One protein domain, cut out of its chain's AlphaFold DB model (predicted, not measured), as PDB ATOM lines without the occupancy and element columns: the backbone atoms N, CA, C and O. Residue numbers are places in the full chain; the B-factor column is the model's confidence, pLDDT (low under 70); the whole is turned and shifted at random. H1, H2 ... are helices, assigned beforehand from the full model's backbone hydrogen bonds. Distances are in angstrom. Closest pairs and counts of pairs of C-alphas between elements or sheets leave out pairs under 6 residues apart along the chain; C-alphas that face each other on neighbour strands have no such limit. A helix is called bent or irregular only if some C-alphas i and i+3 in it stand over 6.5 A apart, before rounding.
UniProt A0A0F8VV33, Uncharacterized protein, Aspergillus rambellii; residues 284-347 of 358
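AT A GLANCE: This is residues 284 to 347 of the 358 residues of an uncharacterized protein of Aspergillus rambellii (UniProt A0A0F8VV33). Three helices, H2, H3 and H4, are set round the short helix H1 in the middle, with the longest helix, H4, crossing H1 on one side and H3 and H2 on the other sides of it. H3 also crosses H1, touching it with residues 320 to 324 alone, and residues 327 to 330 lead from the end of H3 to H4, which is apart from H3 and from H2. The printed part has 64 residues with four named helices, in the order H1, H2, H3, H4, and no named strand; its class is all helix. It is compact, with a radius of gyration of the C-alphas of 11.4 A, and rounded, spanning 29 by 27 by 20 A.

HOW THE PARTS SIT: H4, residues 331 to 346, touches H1, residues 284 to 290, about perpendicular at 85 degrees; their closest C-alphas, of Ala 337 and Tyr 288, are 5.0 A apart. H3, residues 314 to 326, touches H1 with residues 320 to 324 alone, about perpendicular at 90 degrees; the closest C-alphas are those of Ile 324 and Ala 290, 6.5 A. H2, residues 297 to 307, touches H3 about perpendicular at 83 degrees, closest at the C-alphas of Pro 297 and Ser 318, 5.9 A. The helix packing is mostly crossed, with 0 of these 3 touching pairs at a shallow tilt. H1 and H2 are close but not clearly touching, the C-alphas of Ala 289 and Leu 300 being closest at 6.7 A. H4 is apart from H2 and from H3. Every O i to N i+4 pair is within hydrogen-bond range in H1 and H4, against 5 of 7 in H2 and 7 of 9 in H3.

IN THESE COORDINATES: H4 is 22.6 A from first to last C-alpha and ends at C-alpha 346 (-63.675, 45.211, -2.475). H3 is 19.6 A long and irregular, with C-alphas 322 and 325 7.2 A apart. H2 is 15.6 A long and irregular, with C-alphas 303 and 306 7.7 A apart. H1 is 9.9 A long and begins at C-alpha 284 (-44.027, 43.481, -4.703).

THE WHOLE: The two C-alphas farthest apart, of His 326 and Ala 347, are 32.0 A apart. The printed part has no cut; the link H3 to H4 is tight, and H1 to H2 and H2 to H3 are short. Mean pLDDT of the printed part is 89.5, with residue 347 under 70.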
ATOM      1  N   TYR A 284     -42.584  43.262  -4.677       92.62
ATOM      2  CA  TYR A 284     -44.027  43.481  -4.703       92.62
ATOM      3  C   TYR A 284     -44.508  44.163  -3.412       92.62
ATOM      4  O   TYR A 284     -45.340  45.071  -3.449       92.62
ATOM      5  N   ASP A 285     -43.964  43.745  -2.269       94.81
ATOM      6  CA  ASP A 285     -44.291  44.306  -0.959       94.81
ATOM      7  C   ASP A 285     -43.762  45.735  -0.821       94.81
ATOM      8  O   ASP A 285     -44.452  46.581  -0.258       94.81
ATOM      9  N   ASP A 286     -42.611  46.046  -1.428       95.88
ATOM     10  CA  ASP A 286     -42.113  47.423  -1.551       95.88
ATOM     11  C   ASP A 286     -43.088  48.323  -2.325       95.88
ATOM     12  O   ASP A 286     -43.395  49.434  -1.887       95.88
ATOM     13  N   ALA A 287     -43.622  47.838  -3.450       94.94
ATOM     14  CA  ALA A 287     -44.626  48.567  -4.225       94.94
ATOM     15  C   ALA A 287     -45.939  48.754  -3.457       94.94
ATOM     16  O   ALA A 287     -46.571  49.805  -3.561       94.94
ATOM     17  N   TYR A 288     -46.336  47.775  -2.642       93.38
ATOM     18  CA  TYR A 288     -47.487  47.922  -1.754       93.38
ATOM     19  C   TYR A 288     -47.215  48.921  -0.622       93.38
ATOM     20  O   TYR A 288     -48.062  49.765  -0.336       93.38
ATOM     21  N   ALA A 289     -46.022  48.891  -0.023       94.56
ATOM     22  CA  ALA A 289     -45.596  49.839   1.004       94.56
ATOM     23  C   ALA A 289     -45.518  51.281   0.477       94.56
ATOM     24  O   ALA A 289     -45.794  52.222   1.222       94.56
ATOM     25  N   ALA A 290     -45.232  51.469  -0.817       94.50
ATOM     26  CA  ALA A 290     -45.242  52.786  -1.455       94.50
ATOM     27  C   ALA A 290     -46.623  53.459  -1.377       94.50
ATOM     28  O   ALA A 290     -46.722  54.682  -1.281       94.50
ATOM     29  N   LEU A 291     -47.698  52.661  -1.310       92.81
ATOM     30  CA  LEU A 291     -49.065  53.130  -1.079       92.81
ATOM     31  C   LEU A 291     -49.318  53.605   0.356       92.81
ATOM     32  O   LEU A 291     -50.460  53.917   0.681       92.81
ATOM     33  N   TYR A 292     -48.308  53.690   1.213       93.75
ATOM     34  CA  TYR A 292     -48.427  54.231   2.568       93.75
ATOM     35  C   TYR A 292     -47.366  55.300   2.849       93.75
ATOM     36  O   TYR A 292     -47.239  55.748   3.982       93.75
ATOM     37  N   LEU A 293     -46.598  55.735   1.840       92.19
ATOM     38  CA  LEU A 293     -45.706  56.884   2.003       92.19
ATOM     39  C   LEU A 293     -46.507  58.107   2.465       92.19
ATOM     40  O   LEU A 293     -47.528  58.442   1.865       92.19
ATOM     41  N   GLY A 294     -46.036  58.744   3.538       87.44
ATOM     42  CA  GLY A 294     -46.726  59.848   4.210       87.44
ATOM     43  C   GLY A 294     -47.610  59.427   5.384       87.44
ATOM     44  O   GLY A 294     -47.926  60.257   6.231       87.44
ATOM     45  N   ASP A 295     -47.972  58.145   5.479       92.00
ATOM     46  CA  ASP A 295     -48.741  57.609   6.600       92.00
ATOM     47  C   ASP A 295     -47.817  57.091   7.713       92.00
ATOM     48  O   ASP A 295     -46.654  56.738   7.497       92.00
ATOM     49  N   HIS A 296     -48.366  56.976   8.925       94.62
ATOM     50  CA  HIS A 296     -47.672  56.286  10.006       94.62
ATOM     51  C   HIS A 296     -47.468  54.801   9.631       94.62
ATOM     52  O   HIS A 296     -48.432  54.168   9.190       94.62
ATOM     53  N   PRO A 297     -46.296  54.180   9.882       94.62
ATOM     54  CA  PRO A 297     -46.023  52.775   9.528       94.62
ATOM     55  C   PRO A 297     -47.017  51.755  10.111       94.62
ATOM     56  O   PRO A 297     -47.148  50.634   9.619       94.62
ATOM     57  N   GLU A 298     -47.751  52.140  11.158       94.25
ATOM     58  CA  GLU A 298     -48.850  51.336  11.700       94.25
ATOM     59  C   GLU A 298     -50.011  51.136  10.728       94.25
ATOM     60  O   GLU A 298     -50.636  50.082  10.792       94.25
ATOM     61  N   ALA A 299     -50.274  52.083   9.825       93.00
ATOM     62  CA  ALA A 299     -51.318  51.947   8.813       93.00
ATOM     63  C   ALA A 299     -51.006  50.773   7.872       93.00
ATOM     64  O   ALA A 299     -51.814  49.860   7.721       93.00
ATOM     65  N   LEU A 300     -49.779  50.727   7.340       92.62
ATOM     66  CA  LEU A 300     -49.307  49.604   6.530       92.62
ATOM     67  C   LEU A 300     -49.323  48.294   7.324       92.62
ATOM     68  O   LEU A 300     -49.768  47.264   6.819       92.62
ATOM     69  N   ARG A 301     -48.865  48.317   8.583       92.12
ATOM     70  CA  ARG A 301     -48.897  47.126   9.440       92.12
ATOM     71  C   ARG A 301     -50.330  46.618   9.630       92.12
ATOM     72  O   ARG A 301     -50.545  45.415   9.539       92.12
ATOM     73  N   GLY A 302     -51.293  47.501   9.880       89.06
ATOM     74  CA  GLY A 302     -52.705  47.147  10.028       89.06
ATOM     75  C   GLY A 302     -53.274  46.497   8.768       89.06
ATOM     76  O   GLY A 302     -53.857  45.418   8.848       89.06
ATOM     77  N   ASP A 303     -53.018  47.099   7.607       86.69
ATOM     78  CA  ASP A 303     -53.616  46.677   6.337       86.69
ATOM     79  C   ASP A 303     -52.920  45.458   5.700       86.69
ATOM     80  O   ASP A 303     -53.528  44.745   4.894       86.69
ATOM     81  N   TYR A 304     -51.643  45.210   6.022       86.75
ATOM     82  CA  TYR A 304     -50.799  44.272   5.267       86.75
ATOM     83  C   TYR A 304     -50.086  43.199   6.099       86.75
ATOM     84  O   TYR A 304     -49.586  42.228   5.532       86.75
ATOM     85  N   SER A 305     -50.056  43.301   7.433       84.94
ATOM     86  CA  SER A 305     -49.304  42.335   8.259       84.94
ATOM     87  C   SER A 305     -49.794  40.891   8.154       84.94
ATOM     88  O   SER A 305     -49.003  39.980   8.365       84.94
ATOM     89  N   TRP A 306     -51.057  40.665   7.784       85.25
ATOM     90  CA  TRP A 306     -51.635  39.327   7.612       85.25
ATOM     91  C   TRP A 306     -50.950  38.490   6.518       85.25
ATOM     92  O   TRP A 306     -51.089  37.269   6.520       85.25
ATOM     93  N   VAL A 307     -50.215  39.123   5.595       86.06
ATOM     94  CA  VAL A 307     -49.464  38.440   4.527       86.06
ATOM     95  C   VAL A 307     -48.238  37.703   5.075       86.06
ATOM     96  O   VAL A 307     -47.795  36.725   4.478       86.06
ATOM     97  N   PHE A 308     -47.715  38.136   6.222       83.94
ATOM     98  CA  PHE A 308     -46.469  37.631   6.783       83.94
ATOM     99  C   PHE A 308     -46.749  36.788   8.035       83.94
ATOM    100  O   PHE A 308     -47.332  37.287   9.000       83.94
ATOM    101  N   PRO A 309     -46.316  35.514   8.077       73.75
ATOM    102  CA  PRO A 309     -46.420  34.683   9.278       73.75
ATOM    103  C   PRO A 309     -45.609  35.236  10.459       73.75
ATOM    104  O   PRO A 309     -45.937  34.992  11.621       73.75
ATOM    105  N   SER A 310     -44.530  35.969  10.163       76.50
ATOM    106  CA  SER A 310     -43.701  36.650  11.154       76.50
ATOM    107  C   SER A 310     -44.233  38.060  11.447       76.50
ATOM    108  O   SER A 310     -44.711  38.768  10.564       76.50
ATOM    109  N   ARG A 311     -44.165  38.494  12.716       79.50
ATOM    110  CA  ARG A 311     -44.580  39.856  13.084       79.50
ATOM    111  C   ARG A 311     -43.598  40.874  12.509       79.50
ATOM    112  O   ARG A 311     -42.452  40.934  12.944       79.50
ATOM    113  N   ILE A 312     -44.090  41.722  11.614       88.19
ATOM    114  CA  ILE A 312     -43.327  42.841  11.059       88.19
ATOM    115  C   ILE A 312     -43.148  43.928  12.127       88.19
ATOM    116  O   ILE A 312     -44.127  44.408  12.714       88.19
ATOM    117  N   SER A 313     -41.902  44.331  12.385       90.75
ATOM    118  CA  SER A 313     -41.605  45.411  13.326       90.75
ATOM    119  C   SER A 313     -41.895  46.788  12.710       90.75
ATOM    120  O   SER A 313     -41.782  46.991  11.501       90.75
ATOM    121  N   LEU A 314     -42.265  47.763  13.549       92.00
ATOM    122  CA  LEU A 314     -42.464  49.142  13.080       92.00
ATOM    123  C   LEU A 314     -41.160  49.799  12.652       92.00
ATOM    124  O   LEU A 314     -41.170  50.610  11.735       92.00
ATOM    125  N   GLU A 315     -40.053  49.446  13.297       93.38
ATOM    126  CA  GLU A 315     -38.730  49.931  12.923       93.38
ATOM    127  C   GLU A 315     -38.360  49.478  11.507       93.38
ATOM    128  O   GLU A 315     -37.998  50.317  10.684       93.38
ATOM    129  N   PHE A 316     -38.566  48.192  11.183       94.94
ATOM    130  CA  PHE A 316     -38.376  47.676   9.827       94.94
ATOM    131  C   PHE A 316     -39.226  48.447   8.812       94.94
ATOM    132  O   PHE A 316     -38.689  48.920   7.815       94.94
ATOM    133  N   LEU A 317     -40.528  48.624   9.072       95.38
ATOM    134  CA  LEU A 317     -41.406  49.357   8.152       95.38
ATOM    135  C   LEU A 317     -40.978  50.818   7.993       95.38
ATOM    136  O   LEU A 317     -40.945  51.320   6.877       95.38
ATOM    137  N   SER A 318     -40.604  51.484   9.086       95.75
ATOM    138  CA  SER A 318     -40.142  52.876   9.062       95.75
ATOM    139  C   SER A 318     -38.886  53.025   8.201       95.75
ATOM    140  O   SER A 318     -38.820  53.905   7.344       95.75
ATOM    141  N   LEU A 319     -37.904  52.139   8.401       96.31
ATOM    142  CA  LEU A 319     -36.675  52.093   7.609       96.31
ATOM    143  C   LEU A 319     -36.979  51.788   6.146       96.31
ATOM    144  O   LEU A 319     -36.497  52.481   5.251       96.31
ATOM    145  N   ARG A 320     -37.810  50.773   5.893       95.88
ATOM    146  CA  ARG A 320     -38.099  50.327   4.534       95.88
ATOM    147  C   ARG A 320     -38.868  51.377   3.746       95.88
ATOM    148  O   ARG A 320     -38.513  51.641   2.604       95.88
ATOM    149  N   MET A 321     -39.851  52.033   4.361       95.50
ATOM    150  CA  MET A 321     -40.594  53.134   3.745       95.50
ATOM    151  C   MET A 321     -39.682  54.316   3.397       95.50
ATOM    152  O   MET A 321     -39.809  54.872   2.310       95.50
ATOM    153  N   ALA A 322     -38.708  54.649   4.249       95.94
ATOM    154  CA  ALA A 322     -37.708  55.675   3.939       95.94
ATOM    155  C   ALA A 322     -36.811  55.308   2.738       95.94
ATOM    156  O   ALA A 322     -36.325  56.194   2.040       95.94
ATOM    157  N   GLN A 323     -36.611  54.014   2.462       96.19
ATOM    158  CA  GLN A 323     -35.821  53.540   1.320       96.19
ATOM    159  C   GLN A 323     -36.589  53.537  -0.007       96.19
ATOM    160  O   GLN A 323     -35.944  53.518  -1.050       96.19
ATOM    161  N   ILE A 324     -37.928  53.566  -0.007       95.25
ATOM    162  CA  ILE A 324     -38.754  53.406  -1.222       95.25
ATOM    163  C   ILE A 324     -38.345  54.329  -2.381       95.25
ATOM    164  O   ILE A 324     -38.226  53.818  -3.500       95.25
ATOM    165  N   PRO A 325     -38.057  55.633  -2.168       91.69
ATOM    166  CA  PRO A 325     -37.606  56.517  -3.248       91.69
ATOM    167  C   PRO A 325     -36.335  56.036  -3.969       91.69
ATOM    168  O   PRO A 325     -36.094  56.405  -5.116       91.69
ATOM    169  N   HIS A 326     -35.543  55.184  -3.315       94.12
ATOM    170  CA  HIS A 326     -34.248  54.684  -3.774       94.12
ATOM    171  C   HIS A 326     -34.298  53.261  -4.338       94.12
ATOM    172  O   HIS A 326     -33.274  52.745  -4.776       94.12
ATOM    173  N   LEU A 327     -35.465  52.610  -4.333       92.94
ATOM    174  CA  LEU A 327     -35.643  51.241  -4.848       92.94
ATOM    175  C   LEU A 327     -35.955  51.190  -6.349       92.94
ATOM    176  O   LEU A 327     -36.073  50.100  -6.918       92.94
ATOM    177  N   ASN A 328     -36.109  52.358  -6.985       90.44
ATOM    178  CA  ASN A 328     -36.421  52.491  -8.407       90.44
ATOM    179  C   ASN A 328     -37.631  51.630  -8.821       90.44
ATOM    180  O   ASN A 328     -37.557  50.820  -9.747       90.44
ATOM    181  N   LEU A 329     -38.738  51.739  -8.081       91.06
ATOM    182  CA  LEU A 329     -39.977  51.032  -8.409       91.06
ATOM    183  C   LEU A 329     -40.549  51.551  -9.733       91.06
ATOM    184  O   LEU A 329     -40.594  52.754  -9.984       91.06
ATOM    185  N   THR A 330     -40.978  50.632 -10.587       90.62
ATOM    186  CA  THR A 330     -41.540  50.953 -11.899       90.62
ATOM    187  C   THR A 330     -43.014  51.340 -11.790       90.62
ATOM    188  O   THR A 330     -43.723  50.943 -10.863       90.62
ATOM    189  N   TRP A 331     -43.513  52.069 -12.793       87.75
ATOM    190  CA  TRP A 331     -44.935  52.419 -12.880       87.75
ATOM    191  C   TRP A 331     -45.845  51.184 -12.854       87.75
ATOM    192  O   TRP A 331     -46.875  51.180 -12.184       87.75
ATOM    193  N   VAL A 332     -45.439  50.114 -13.544       91.56
ATOM    194  CA  VAL A 332     -46.195  48.855 -13.619       91.56
ATOM    195  C   VAL A 332     -46.324  48.203 -12.241       91.56
ATOM    196  O   VAL A 332     -47.415  47.774 -11.869       91.56
ATOM    197  N   GLU A 333     -45.244  48.169 -11.459       92.62
ATOM    198  CA  GLU A 333     -45.254  47.615 -10.098       92.62
ATOM    199  C   GLU A 333     -46.208  48.390  -9.186       92.62
ATOM    200  O   GLU A 333     -47.005  47.804  -8.452       92.62
ATOM    201  N   LEU A 334     -46.183  49.716  -9.289       92.06
ATOM    202  CA  LEU A 334     -47.023  50.587  -8.480       92.06
ATOM    203  C   LEU A 334     -48.506  50.487  -8.878       92.06
ATOM    204  O   LEU A 334     -49.375  50.409  -8.009       92.06
ATOM    205  N   GLN A 335     -48.816  50.384 -10.173       90.50
ATOM    206  CA  GLN A 335     -50.181  50.128 -10.649       90.50
ATOM    207  C   GLN A 335     -50.714  48.757 -10.218       90.50
ATOM    208  O   GLN A 335     -51.882  48.627  -9.828       90.50
ATOM    209  N   ALA A 336     -49.864  47.729 -10.234       87.88
ATOM    210  CA  ALA A 336     -50.225  46.406  -9.739       87.88
ATOM    211  C   ALA A 336     -50.540  46.431  -8.233       87.88
ATOM    212  O   ALA A 336     -51.502  45.792  -7.794       87.88
ATOM    213  N   ALA A 337     -49.785  47.205  -7.448       91.06
ATOM    214  CA  ALA A 337     -50.055  47.405  -6.027       91.06
ATOM    215  C   ALA A 337     -51.406  48.108  -5.790       91.06
ATOM    216  O   ALA A 337     -52.206  47.636  -4.977       91.06
ATOM    217  N   VAL A 338     -51.705  49.182  -6.536       90.69
ATOM    218  CA  VAL A 338     -53.004  49.884  -6.466       90.69
ATOM    219  C   VAL A 338     -54.159  48.931  -6.778       90.69
ATOM    220  O   VAL A 338     -55.137  48.863  -6.030       90.69
ATOM    221  N   SER A 339     -54.026  48.155  -7.855       87.38
ATOM    222  CA  SER A 339     -55.046  47.199  -8.296       87.38
ATOM    223  C   SER A 339     -55.314  46.125  -7.239       87.38
ATOM    224  O   SER A 339     -56.471  45.831  -6.934       87.38
ATOM    225  N   ARG A 340     -54.261  45.584  -6.611       85.00
ATOM    226  CA  ARG A 340     -54.404  44.616  -5.513       85.00
ATOM    227  C   ARG A 340     -55.055  45.235  -4.287       85.00
ATOM    228  O   ARG A 340     -55.954  44.611  -3.731       85.00
ATOM    229  N   ARG A 341     -54.644  46.436  -3.861       84.75
ATOM    230  CA  ARG A 341     -55.264  47.112  -2.708       84.75
ATOM    231  C   ARG A 341     -56.761  47.299  -2.936       84.75
ATOM    232  O   ARG A 341     -57.552  46.985  -2.052       84.75
ATOM    233  N   LYS A 342     -57.157  47.731  -4.138       85.50
ATOM    234  CA  LYS A 342     -58.569  47.841  -4.522       85.50
ATOM    235  C   LYS A 342     -59.281  46.494  -4.411       85.50
ATOM    236  O   LYS A 342     -60.319  46.431  -3.765       85.50
ATOM    237  N   LEU A 343     -58.701  45.429  -4.972       84.25
ATOM    238  CA  LEU A 343     -59.273  44.085  -4.899       84.25
ATOM    239  C   LEU A 343     -59.461  43.625  -3.449       84.25
ATOM    240  O   LEU A 343     -60.549  43.173  -3.117       84.25
ATOM    241  N   LEU A 344     -58.462  43.802  -2.581       79.69
ATOM    242  CA  LEU A 344     -58.544  43.433  -1.163       79.69
ATOM    243  C   LEU A 344     -59.638  44.206  -0.417       79.69
ATOM    244  O   LEU A 344     -60.371  43.612   0.367       79.69
ATOM    245  N   LEU A 345     -59.788  45.504  -0.691       75.19
ATOM    246  CA  LEU A 345     -60.840  46.325  -0.086       75.19
ATOM    247  C   LEU A 345     -62.240  45.954  -0.602       75.19
ATOM    248  O   LEU A 345     -63.196  45.977   0.164       75.19
ATOM    249  N   THR A 346     -62.377  45.587  -1.881       75.12
ATOM    250  CA  THR A 346     -63.675  45.211  -2.475       75.12
ATOM    251  C   THR A 346     -64.074  43.757  -2.231       75.12
ATOM    252  O   THR A 346     -65.258  43.447  -2.182       75.12
ATOM    253  N   ALA A 347     -63.100  42.857  -2.088       61.16
ATOM    254  CA  ALA A 347     -63.312  41.423  -1.897       61.16
ATOM    255  C   ALA A 347     -63.456  41.035  -0.419       61.16
ATOM    256  O   ALA A 347     -63.516  39.847  -0.112       61.16
TER     257      ALA A 347